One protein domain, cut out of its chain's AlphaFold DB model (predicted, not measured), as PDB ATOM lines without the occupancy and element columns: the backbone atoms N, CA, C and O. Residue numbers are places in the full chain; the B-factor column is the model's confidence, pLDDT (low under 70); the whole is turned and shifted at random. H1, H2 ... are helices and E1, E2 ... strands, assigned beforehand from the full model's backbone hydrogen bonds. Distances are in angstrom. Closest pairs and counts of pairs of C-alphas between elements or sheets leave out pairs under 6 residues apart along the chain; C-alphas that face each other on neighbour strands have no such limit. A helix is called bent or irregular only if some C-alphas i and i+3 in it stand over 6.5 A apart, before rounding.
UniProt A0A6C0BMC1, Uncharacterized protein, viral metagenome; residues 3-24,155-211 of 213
ATOM      1  N   SER A   3      49.029   1.658 -30.869       44.12
ATOM      2  CA  SER A   3      48.746   1.577 -29.427       44.12
ATOM      3  C   SER A   3      47.285   1.275 -29.063       44.12
ATOM      4  O   SER A   3      47.033   0.709 -28.005       44.12
ATOM      5  N   ILE A   4      46.324   1.641 -29.918       45.16
ATOM      6  CA  ILE A   4      44.888   1.430 -29.661       45.16
ATOM      7  C   ILE A   4      44.490  -0.033 -29.924       45.16
ATOM      8  O   ILE A   4      43.569  -0.542 -29.296       45.16
ATOM      9  N   LYS A   5      45.201  -0.739 -30.819       49.34
ATOM     10  CA  LYS A   5      44.820  -2.066 -31.349       49.34
ATOM     11  C   LYS A   5      44.820  -3.200 -30.314       49.34
ATOM     12  O   LYS A   5      44.400  -4.305 -30.642       49.34
ATOM     13  N   GLN A   6      45.316  -2.946 -29.104       60.59
ATOM     14  CA  GLN A   6      45.291  -3.890 -27.986       60.59
ATOM     15  C   GLN A   6      43.967  -3.853 -27.201       60.59
ATOM     16  O   GLN A   6      43.634  -4.838 -26.551       60.59
ATOM     17  N   TYR A   7      43.215  -2.750 -27.266       68.56
ATOM     18  CA  TYR A   7      42.014  -2.527 -26.461       68.56
ATOM     19  C   TYR A   7      40.735  -2.571 -27.306       68.56
ATOM     20  O   TYR A   7      40.753  -2.329 -28.512       68.56
ATOM     21  N   ASP A   8      39.609  -2.856 -26.651       77.19
ATOM     22  CA  ASP A   8      38.274  -2.835 -27.254       77.19
ATOM     23  C   ASP A   8      37.928  -1.408 -27.732       77.19
ATOM     24  O   ASP A   8      37.691  -0.501 -26.929       77.19
ATOM     25  N   SER A   9      37.962  -1.191 -29.051       77.44
ATOM     26  CA  SER A   9      37.838   0.139 -29.664       77.44
ATOM     27  C   SER A   9      36.497   0.809 -29.401       77.44
ATOM     28  O   SER A   9      36.435   2.037 -29.333       77.44
ATOM     29  N   ASP A  10      35.441   0.014 -29.251       81.06
ATOM     30  CA  ASP A  10      34.079   0.506 -29.070       81.06
ATOM     31  C   ASP A  10      33.920   1.024 -27.642       81.06
ATOM     32  O   ASP A  10      33.423   2.130 -27.435       81.06
ATOM     33  N   ILE A  11      34.444   0.267 -26.667       82.00
ATOM     34  CA  ILE A  11      34.559   0.699 -25.270       82.00
ATOM     35  C   ILE A  11      35.393   1.980 -25.193       82.00
ATOM     36  O   ILE A  11      34.939   2.956 -24.603       82.00
ATOM     37  N   VAL A  12      36.568   2.032 -25.834       79.31
ATOM     38  CA  VAL A  12      37.407   3.244 -25.835       79.31
ATOM     39  C   VAL A  12      36.649   4.450 -26.395       79.31
ATOM     40  O   VAL A  12      36.548   5.462 -25.707       79.31
ATOM     41  N   GLN A  13      36.075   4.365 -27.598       80.00
ATOM     42  CA  GLN A  13      35.356   5.493 -28.210       80.00
ATOM     43  C   GLN A  13      34.139   5.932 -27.387       80.00
ATOM     44  O   GLN A  13      33.892   7.132 -27.245       80.00
ATOM     45  N   LEU A  14      33.407   4.982 -26.803       84.75
ATOM     46  CA  LEU A  14      32.272   5.276 -25.939       84.75
ATOM     47  C   LEU A  14      32.703   6.004 -24.658       84.75
ATOM     48  O   LEU A  14      32.104   7.021 -24.298       84.75
ATOM     49  N   LEU A  15      33.757   5.521 -23.996       80.94
ATOM     50  CA  LEU A  15      34.287   6.147 -22.788       80.94
ATOM     51  C   LEU A  15      34.844   7.548 -23.068       80.94
ATOM     52  O   LEU A  15      34.569   8.468 -22.300       80.94
ATOM     53  N   LEU A  16      35.545   7.750 -24.190       78.19
ATOM     54  CA  LEU A  16      35.985   9.079 -24.634       78.19
ATOM     55  C   LEU A  16      34.798  10.022 -24.860       78.19
ATOM     56  O   LEU A  16      34.806  11.142 -24.357       78.19
ATOM     57  N   SER A  17      33.753   9.550 -25.544       83.81
ATOM     58  CA  SER A  17      32.551  10.341 -25.852       83.81
ATOM     59  C   SER A  17      31.730  10.724 -24.613       83.81
ATOM     60  O   SER A  17      30.974  11.690 -24.663       83.81
ATOM     61  N   ASN A  18      31.882   9.993 -23.502       84.25
ATOM     62  CA  ASN A  18      31.242  10.287 -22.214       84.25
ATOM     63  C   ASN A  18      32.198  10.947 -21.197       84.25
ATOM     64  O   ASN A  18      31.782  11.234 -20.075       84.25
ATOM     65  N   THR A  19      33.468  11.192 -21.543       81.50
ATOM     66  CA  THR A  19      34.432  11.788 -20.605       81.50
ATOM     67  C   THR A  19      34.216  13.290 -20.481       81.50
ATOM     68  O   THR A  19      34.465  14.058 -21.411       81.50
ATOM     69  N   ARG A  20      33.818  13.730 -19.289       82.25
ATOM     70  CA  ARG A  20      33.721  15.143 -18.936       82.25
ATOM     71  C   ARG A  20      35.110  15.727 -18.693       82.25
ATOM     72  O   ARG A  20      35.834  15.288 -17.800       82.25
ATOM     73  N   VAL A  21      35.446  16.774 -19.439       83.31
ATOM     74  CA  VAL A  21      36.549  17.678 -19.094       83.31
ATOM     75  C   VAL A  21      36.014  18.712 -18.109       83.31
ATOM     76  O   VAL A  21      35.057  19.414 -18.427       83.31
ATOM     77  N   VAL A  22      36.616  18.803 -16.926       85.56
ATOM     78  CA  VAL A  22      36.334  19.844 -15.929       85.56
ATOM     79  C   VAL A  22      37.459  20.871 -15.951       85.56
ATOM     80  O   VAL A  22      38.625  20.534 -15.735       85.56
ATOM     81  N   THR A  23      37.110  22.129 -16.206       87.31
ATOM     82  CA  THR A  23      38.089  23.222 -16.284       87.31
ATOM     83  C   THR A  23      38.327  23.867 -14.921       87.31
ATOM     84  O   THR A  23      37.451  23.841 -14.050       87.31
ATOM     85  N   LYS A  24      39.480  24.523 -14.733       88.50
ATOM     86  CA  LYS A  24      39.738  25.308 -13.508       88.50
ATOM     87  C   LYS A  24      38.647  26.349 -13.256       88.50
ATOM     88  O   LYS A  24      38.176  26.488 -12.133       88.50
ATOM     89  N   ALA A 155      30.173   6.240 -12.947       80.88
ATOM     90  CA  ALA A 155      31.347   5.390 -13.154       80.88
ATOM     91  C   ALA A 155      31.374   4.834 -14.591       80.88
ATOM     92  O   ALA A 155      30.326   4.682 -15.223       80.88
ATOM     93  N   PHE A 156      32.559   4.481 -15.104       81.25
ATOM     94  CA  PHE A 156      32.694   3.889 -16.442       81.25
ATOM     95  C   PHE A 156      31.858   2.625 -16.598       81.25
ATOM     96  O   PHE A 156      31.117   2.522 -17.566       81.25
ATOM     97  N   ASP A 157      31.935   1.692 -15.648       82.88
ATOM     98  CA  ASP A 157      31.182   0.440 -15.715       82.88
ATOM     99  C   ASP A 157      29.666   0.677 -15.864       82.88
ATOM    100  O   ASP A 157      29.003  -0.067 -16.578       82.88
ATOM    101  N   ASP A 158      29.117   1.733 -15.255       85.44
ATOM    102  CA  ASP A 158      27.686   2.060 -15.337       85.44
ATOM    103  C   ASP A 158      27.306   2.659 -16.698       85.44
ATOM    104  O   ASP A 158      26.274   2.293 -17.265       85.44
ATOM    105  N   ILE A 159      28.181   3.487 -17.281       86.00
ATOM    106  CA  ILE A 159      28.061   3.946 -18.672       86.00
ATOM    107  C   ILE A 159      28.121   2.736 -19.618       86.00
ATOM    108  O   ILE A 159      27.248   2.567 -20.463       86.00
ATOM    109  N   LEU A 160      29.097   1.840 -19.448       87.06
ATOM    110  CA  LEU A 160      29.252   0.652 -20.294       87.06
ATOM    111  C   LEU A 160      28.045  -0.298 -20.189       87.06
ATOM    112  O   LEU A 160      27.563  -0.777 -21.216       87.06
ATOM    113  N   ARG A 161      27.499  -0.512 -18.982       90.31
ATOM    114  CA  ARG A 161      26.244  -1.256 -18.757       90.31
ATOM    115  C   ARG A 161      25.065  -0.625 -19.494       90.31
ATOM    116  O   ARG A 161      24.311  -1.337 -20.155       90.31
ATOM    117  N   ARG A 162      24.898   0.699 -19.379       90.81
ATOM    118  CA  ARG A 162      23.784   1.456 -19.976       90.81
ATOM    119  C   ARG A 162      23.750   1.325 -21.497       90.81
ATOM    120  O   ARG A 162      22.678   1.137 -22.063       90.81
ATOM    121  N   GLU A 163      24.916   1.355 -22.136       91.38
ATOM    122  CA  GLU A 163      25.061   1.212 -23.591       91.38
ATOM    123  C   GLU A 163      25.160  -0.262 -24.056       91.38
ATOM    124  O   GLU A 163      25.497  -0.543 -25.206       91.38
ATOM    125  N   GLY A 164      24.858  -1.231 -23.180       90.75
ATOM    126  CA  GLY A 164      24.712  -2.647 -23.537       90.75
ATOM    127  C   GLY A 164      26.012  -3.457 -23.632       90.75
ATOM    128  O   GLY A 164      25.995  -4.574 -24.157       90.75
ATOM    129  N   ILE A 165      27.137  -2.946 -23.126       91.06
ATOM    130  CA  ILE A 165      28.380  -3.721 -23.020       91.06
ATOM    131  C   ILE A 165      28.222  -4.764 -21.903       91.06
ATOM    132  O   ILE A 165      27.811  -4.451 -20.787       91.06
ATOM    133  N   SER A 166      28.542  -6.026 -22.197       90.69
ATOM    134  CA  SER A 166      28.391  -7.119 -21.233       90.69
ATOM    135  C   SER A 166      29.417  -7.049 -20.101       90.69
ATOM    136  O   SER A 166      30.572  -6.680 -20.314       90.69
ATOM    137  N   GLU A 167      29.020  -7.499 -18.907       88.75
ATOM    138  CA  GLU A 167      29.886  -7.597 -17.720       88.75
ATOM    139  C   GLU A 167      31.240  -8.261 -18.007       88.75
ATOM    140  O   GLU A 167      32.261  -7.825 -17.487       88.75
ATOM    141  N   ASP A 168      31.282  -9.285 -18.861       88.31
ATOM    142  CA  ASP A 168      32.531  -9.980 -19.183       88.31
ATOM    143  C   ASP A 168      33.440  -9.165 -20.122       88.31
ATOM    144  O   ASP A 168      34.661  -9.240 -19.990       88.31
ATOM    145  N   ARG A 169      32.880  -8.317 -21.007       86.62
ATOM    146  CA  ARG A 169      33.660  -7.308 -21.756       86.62
ATOM    147  C   ARG A 169      34.178  -6.214 -20.820       86.62
ATOM    148  O   ARG A 169      35.352  -5.871 -20.914       86.62
ATOM    149  N   ILE A 170      33.347  -5.721 -19.897       85.06
ATOM    150  CA  ILE A 170      33.727  -4.697 -18.904       85.06
ATOM    151  C   ILE A 170      34.869  -5.210 -18.015       85.06
ATOM    152  O   ILE A 170      35.911  -4.566 -17.915       85.06
ATOM    153  N   LYS A 171      34.727  -6.406 -17.430       81.88
ATOM    154  CA  LYS A 171      35.763  -7.044 -16.598       81.88
ATOM    155  C   LYS A 171      37.045  -7.295 -17.379       81.88
ATOM    156  O   LYS A 171      38.119  -6.982 -16.876       81.88
ATOM    157  N   LYS A 172      36.945  -7.825 -18.604       82.25
ATOM    158  CA  LYS A 172      38.109  -8.042 -19.472       82.25
ATOM    159  C   LYS A 172      38.848  -6.725 -19.732       82.25
ATOM    160  O   LYS A 172      40.048  -6.665 -19.492       82.25
ATOM    161  N   PHE A 173      38.137  -5.676 -20.145       79.75
ATOM    162  CA  PHE A 173      38.718  -4.354 -20.390       79.75
ATOM    163  C   PHE A 173      39.367  -3.770 -19.126       79.75
ATOM    164  O   PHE A 173      40.503  -3.306 -19.178       79.75
ATOM    165  N   ASN A 174      38.694  -3.846 -17.973       76.44
ATOM    166  CA  ASN A 174      39.246  -3.366 -16.706       76.44
ATOM    167  C   ASN A 174      40.535  -4.119 -16.318       76.44
ATOM    168  O   ASN A 174      41.508  -3.463 -15.951       76.44
ATOM    169  N   LEU A 175      40.593  -5.447 -16.491       75.44
ATOM    170  CA  LEU A 175      41.802  -6.259 -16.268       75.44
ATOM    171  C   LEU A 175      42.935  -5.949 -17.265       75.44
ATOM    172  O   LEU A 175      44.097  -5.905 -16.870       75.44
ATOM    173  N   GLU A 176      42.616  -5.725 -18.544       73.06
ATOM    174  CA  GLU A 176      43.595  -5.379 -19.590       73.06
ATOM    175  C   GLU A 176      44.189  -3.972 -19.412       73.06
ATOM    176  O   GLU A 176      45.310  -3.715 -19.857       73.06
ATOM    177  N   VAL A 177      43.446  -3.058 -18.781       65.19
ATOM    178  CA  VAL A 177      43.846  -1.657 -18.582       65.19
ATOM    179  C   VAL A 177      44.478  -1.416 -17.203       65.19
ATOM    180  O   VAL A 177      45.369  -0.577 -17.097       65.19
ATOM    181  N   SER A 178      44.061  -2.119 -16.143       62.44
ATOM    182  CA  SER A 178      44.767  -2.128 -14.853       62.44
ATOM    183  C   SER A 178      44.299  -3.288 -13.954       62.44
ATOM    184  O   SER A 178      43.204  -3.201 -13.393       62.44
ATOM    185  N   PRO A 179      45.109  -4.348 -13.766       59.28
ATOM    186  CA  PRO A 179      44.733  -5.490 -12.929       59.28
ATOM    187  C   PRO A 179      44.777  -5.194 -11.420       59.28
ATOM    188  O   PRO A 179      44.164  -5.927 -10.651       59.28
ATOM    189  N   ASP A 180      45.472  -4.130 -10.998       53.94
ATOM    190  CA  ASP A 180      45.781  -3.843  -9.587       53.94
ATOM    191  C   ASP A 180      44.857  -2.794  -8.929       53.94
ATOM    192  O   ASP A 180      44.991  -2.509  -7.741       53.94
ATOM    193  N   ILE A 181      43.934  -2.175  -9.681       54.09
ATOM    194  CA  ILE A 181      43.055  -1.107  -9.170       54.09
ATOM    195  C   ILE A 181      41.646  -1.653  -8.904       54.09
ATOM    196  O   ILE A 181      40.814  -1.723  -9.807       54.09
ATOM    197  N   GLU A 182      41.354  -1.946  -7.632       49.78
ATOM    198  CA  GLU A 182      40.012  -2.327  -7.150       49.78
ATOM    199  C   GLU A 182      38.983  -1.182  -7.247       49.78
ATOM    200  O   GLU A 182      37.773  -1.410  -7.272       49.78
ATOM    201  N   CYS A 183      39.440   0.074  -7.300       50.78
ATOM    202  CA  CYS A 183      38.561   1.239  -7.366       50.78
ATOM    203  C   CYS A 183      38.014   1.470  -8.786       50.78
ATOM    204  O   CYS A 183      38.754   1.838  -9.706       50.78
ATOM    205  N   GLY A 184      36.691   1.339  -8.935       57.47
ATOM    206  CA  GLY A 184      35.965   1.693 -10.157       57.47
ATOM    207  C   GLY A 184      36.350   3.085 -10.669       57.47
ATOM    208  O   GLY A 184      36.532   4.020  -9.891       57.47
ATOM    209  N   SER A 185      36.543   3.201 -11.982       71.25
ATOM    210  CA  SER A 185      37.116   4.397 -12.604       71.25
ATOM    211  C   SER A 185      36.028   5.307 -13.198       71.25
ATOM    212  O   SER A 185      35.017   4.813 -13.696       71.25
ATOM    213  N   PHE A 186      36.210   6.628 -13.120       75.25
ATOM    214  CA  PHE A 186      35.166   7.624 -13.436       75.25
ATOM    215  C   PHE A 186      35.437   8.411 -14.723       75.25
ATOM    216  O   PHE A 186      36.590   8.687 -15.054       75.25
ATOM    217  N   ALA A 187      34.366   8.844 -15.398       73.44
ATOM    218  CA  ALA A 187      34.409   9.515 -16.701       73.44
ATOM    219  C   ALA A 187      34.801  10.998 -16.654       73.44
ATOM    220  O   ALA A 187      34.101  11.859 -17.182       73.44
ATOM    221  N   ILE A 188      35.926  11.306 -16.008       76.94
ATOM    222  CA  ILE A 188      36.349  12.675 -15.718       76.94
ATOM    223  C   ILE A 188      37.847  12.900 -15.928       76.94
ATOM    224  O   ILE A 188      38.680  12.067 -15.565       76.94
ATOM    225  N   THR A 189      38.182  14.069 -16.468       77.19
ATOM    226  CA  THR A 189      39.548  14.600 -16.565       77.19
ATOM    227  C   THR A 189      39.562  16.103 -16.261       77.19
ATOM    228  O   THR A 189      38.514  16.751 -16.287       77.19
ATOM    229  N   SER A 190      40.734  16.666 -15.963       76.94
ATOM    230  CA  SER A 190      40.932  18.085 -15.635       76.94
ATOM    231  C   SER A 190      41.961  18.750 -16.544       76.94
ATOM    232  O   SER A 190      42.904  18.102 -16.996       76.94
ATOM    233  N   ASP A 191      41.810  20.058 -16.775       74.25
ATOM    234  CA  ASP A 191      42.806  20.868 -17.499       74.25
ATOM    235  C   ASP A 191      43.900  21.486 -16.598       74.25
ATOM    236  O   ASP A 191      44.870  22.043 -17.112       74.25
ATOM    237  N   TYR A 192      43.774  21.368 -15.266       72.19
ATOM    238  CA  TYR A 192      44.512  22.197 -14.297       72.19
ATOM    239  C   TYR A 192      45.311  21.462 -13.206       72.19
ATOM    240  O   TYR A 192      46.170  22.078 -12.578       72.19
ATOM    241  N   LYS A 193      45.054  20.172 -12.959       68.75
ATOM    242  CA  LYS A 193      45.879  19.304 -12.093       68.75
ATOM    243  C   LYS A 193      46.590  18.307 -13.000       68.75
ATOM    244  O   LYS A 193      45.905  17.732 -13.834       68.75
ATOM    245  N   ILE A 194      47.904  18.085 -12.843       52.56
ATOM    246  CA  ILE A 194      48.633  17.011 -13.558       52.56
ATOM    247  C   ILE A 194      48.039  15.661 -13.134       52.56
ATOM    248  O   ILE A 194      47.739  15.509 -11.946       52.56
ATOM    249  N   PRO A 195      47.768  14.719 -14.055       51.38
ATOM    250  CA  PRO A 195      46.282  13.752 -13.551       51.38
ATOM    251  C   PRO A 195      46.895  12.774 -12.470       51.38
ATOM    252  O   PRO A 195      48.025  12.291 -12.616       51.38
ATOM    253  N   ASN A 196      46.196  12.492 -11.364       41.53
ATOM    254  CA  ASN A 196      46.775  11.674 -10.286       41.53
ATOM    255  C   ASN A 196      46.660  10.162 -10.592       41.53
ATOM    256  O   ASN A 196      45.696   9.737 -11.226       41.53
ATOM    257  N   GLN A 197      47.607   9.322 -10.153       45.09
ATOM    258  CA  GLN A 197      47.718   7.920 -10.621       45.09
ATOM    259  C   GLN A 197      46.571   6.971 -10.198       45.09
ATOM    260  O   GLN A 197      46.569   5.804 -10.581       45.09
ATOM    261  N   LEU A 198      45.574   7.451  -9.452       42.62
ATOM    262  CA  LEU A 198      44.482   6.654  -8.891       42.62
ATOM    263  C   LEU A 198      43.112   7.308  -9.169       42.62
ATOM    264  O   LEU A 198      42.937   8.507  -8.972       42.62
ATOM    265  N   GLY A 199      42.124   6.507  -9.591       44.84
ATOM    266  CA  GLY A 199      40.690   6.859  -9.567       44.84
ATOM    267  C   GLY A 199      40.008   7.193 -10.905       44.84
ATOM    268  O   GLY A 199      38.859   6.811 -11.106       44.84
ATOM    269  N   SER A 200      40.668   7.865 -11.847       49.81
ATOM    270  CA  SER A 200      40.061   8.199 -13.161       49.81
ATOM    271  C   SER A 200      41.099   8.525 -14.232       49.81
ATOM    272  O   SER A 200      41.045   8.013 -15.349       49.81
ATOM    273  N   TYR A 201      42.076   9.338 -13.842       50.97
ATOM    274  CA  TYR A 201      43.045  10.001 -14.705       50.97
ATOM    275  C   TYR A 201      43.790   9.089 -15.696       50.97
ATOM    276  O   TYR A 201      43.726   9.356 -16.899       50.97
ATOM    277  N   PRO A 202      44.495   8.015 -15.267       50.59
ATOM    278  CA  PRO A 202      45.543   7.449 -16.115       50.59
ATOM    279  C   PRO A 202      44.970   6.654 -17.279       50.59
ATOM    280  O   PRO A 202      45.482   6.745 -18.385       50.59
ATOM    281  N   LYS A 203      43.871   5.925 -17.053       55.28
ATOM    282  CA  LYS A 203      43.311   4.972 -18.019       55.28
ATOM    283  C   LYS A 203      42.916   5.655 -19.335       55.28
ATOM    284  O   LYS A 203      43.322   5.209 -20.402       55.28
ATOM    285  N   ILE A 204      42.185   6.771 -19.268       55.75
ATOM    286  CA  ILE A 204      41.804   7.537 -20.465       55.75
ATOM    287  C   ILE A 204      42.897   8.500 -20.919       55.75
ATOM    288  O   ILE A 204      43.096   8.657 -22.128       55.75
ATOM    289  N   TYR A 205      43.633   9.131 -20.002       54.94
ATOM    290  CA  TYR A 205      44.701  10.035 -20.418       54.94
ATOM    291  C   TYR A 205      45.832   9.301 -21.138       54.94
ATOM    292  O   TYR A 205      46.310   9.774 -22.160       54.94
ATOM    293  N   GLU A 206      46.243   8.126 -20.674       57.22
ATOM    294  CA  GLU A 206      47.280   7.344 -21.340       57.22
ATOM    295  C   GLU A 206      46.834   6.907 -22.741       57.22
ATOM    296  O   GLU A 206      47.624   6.988 -23.678       57.22
ATOM    297  N   ILE A 207      45.563   6.530 -22.921       55.50
ATOM    298  CA  ILE A 207      45.004   6.212 -24.242       55.50
ATOM    299  C   ILE A 207      44.989   7.463 -25.139       55.50
ATOM    300  O   ILE A 207      45.574   7.436 -26.221       55.50
ATOM    301  N   THR A 208      44.411   8.583 -24.693       51.62
ATOM    302  CA  THR A 208      44.333   9.828 -25.491       51.62
ATOM    303  C   THR A 208      45.699  10.454 -25.780       51.62
ATOM    304  O   THR A 208      45.960  10.876 -26.905       51.62
ATOM    305  N   HIS A 209      46.625  10.445 -24.826       50.84
ATOM    306  CA  HIS A 209      47.976  10.977 -25.001       50.84
ATOM    307  C   HIS A 209      48.865  10.065 -25.873       50.84
ATOM    308  O   HIS A 209      49.818  10.550 -26.486       50.84
ATOM    309  N   LYS A 210      48.519   8.769 -26.000       48.72
ATOM    310  CA  LYS A 210      49.021   7.827 -27.028       48.72
ATOM    311  C   LYS A 210      48.255   7.900 -28.367       48.72
ATOM    312  O   LYS A 210      48.587   7.145 -29.286       48.72
ATOM    313  N   MET A 211      47.230   8.752 -28.484       43.78
ATOM    314  CA  MET A 211      46.530   9.073 -29.742       43.78
ATOM    315  C   MET A 211      47.001  10.401 -30.348       43.78
ATOM    316  O   MET A 211      46.980  10.546 -31.567       43.78
TER     317      MET A 211
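Overview. This is residues 3 to 24 and 155 to 211 of the 213 residues of an uncharacterized protein of viral metagenome (UniProt A0A6C0BMC1). A pair of short parallel strands, E1 and E2, makes one end of a small, mostly helical domain, and the helices H3 and H4, running opposite ways, lie toward the other end, with H2 crossing H3. H5 stands beside E2, and the short H1 lies far from the strands. The printed part has 79 residues with five named helices and two named strands, in the order H1 H2 E1 H3 H4 E2 H5; the sheet's order is E1, E2, parallel, and the class of the domain is mostly helix. The whole is compact, with a radius of gyration of the C-alphas of 12.1 A, and spans 36 by 25 by 24 A.

Arrangement. E1, residues 20 to 22, and E2, residues 188 to 190, are parallel neighbours at 31 degrees. C-alphas 21 and 189 face each other at 5.0 A; N 22 and O 189, 2.9 A apart, and N 189 and O 20, 3.0 A apart, are within hydrogen-bond range. For E2 and H5, residues 201 to 209, the closest C-alphas are those of Thr 189 and Tyr 201, 6.1 A apart. H2, residues 9 to 17, and H5 are close but not clearly touching, the closest C-alphas being those of Leu 16 and Ile 204 at 7.3 A. H2 touches H3, residues 156 to 162, about perpendicular at 79 degrees; the closest C-alphas are those of Leu 15 and Phe 156, 6.9 A apart. H3 and H4, residues 167 to 177, form a helical hairpin: they only just touch, with 3 pairs of C-alphas within 8 A, at a shallow tilt of 23 degrees, opposite ways, the closest C-alphas being those of Asp 157 and Ile 170 at 6.6 A. H1, residues 3 to 6, and H2 meet only through their link. H1 and H4 are apart. In H2, H3 and H4 every O i to N i+4 pair is within hydrogen-bond range, in H5 4 of 5, and H1 is too short for such a pair.

Along the chain. H1 begins at C-alpha 3, (48.746, 1.577, -29.427), and is irregular, only just: C-alphas 3 and 6 are 6.6 A apart. H2 is 12.1 A long, H3 9.9 A and H4 15.2 A, with C-alpha 167 at (29.886, -7.597, -17.720). E1 is 6.2 A long and E2 7.1 A. H5, 11.5 A long, ends at C-alpha 209, (47.976, 10.977, -25.001).

Size, cuts and confidence. The C-alphas farthest apart, of Lys 24 and Asp 168, are 36.5 A apart. Residues 25 to 154 are not printed; C-alphas 24 and 155 are 21.6 A apart across the cut. Of the links printed whole, none is long. Mean pLDDT of the printed part is 70.3; residues 3 to 7, 177 to 184 and 193 to 211 are under 70.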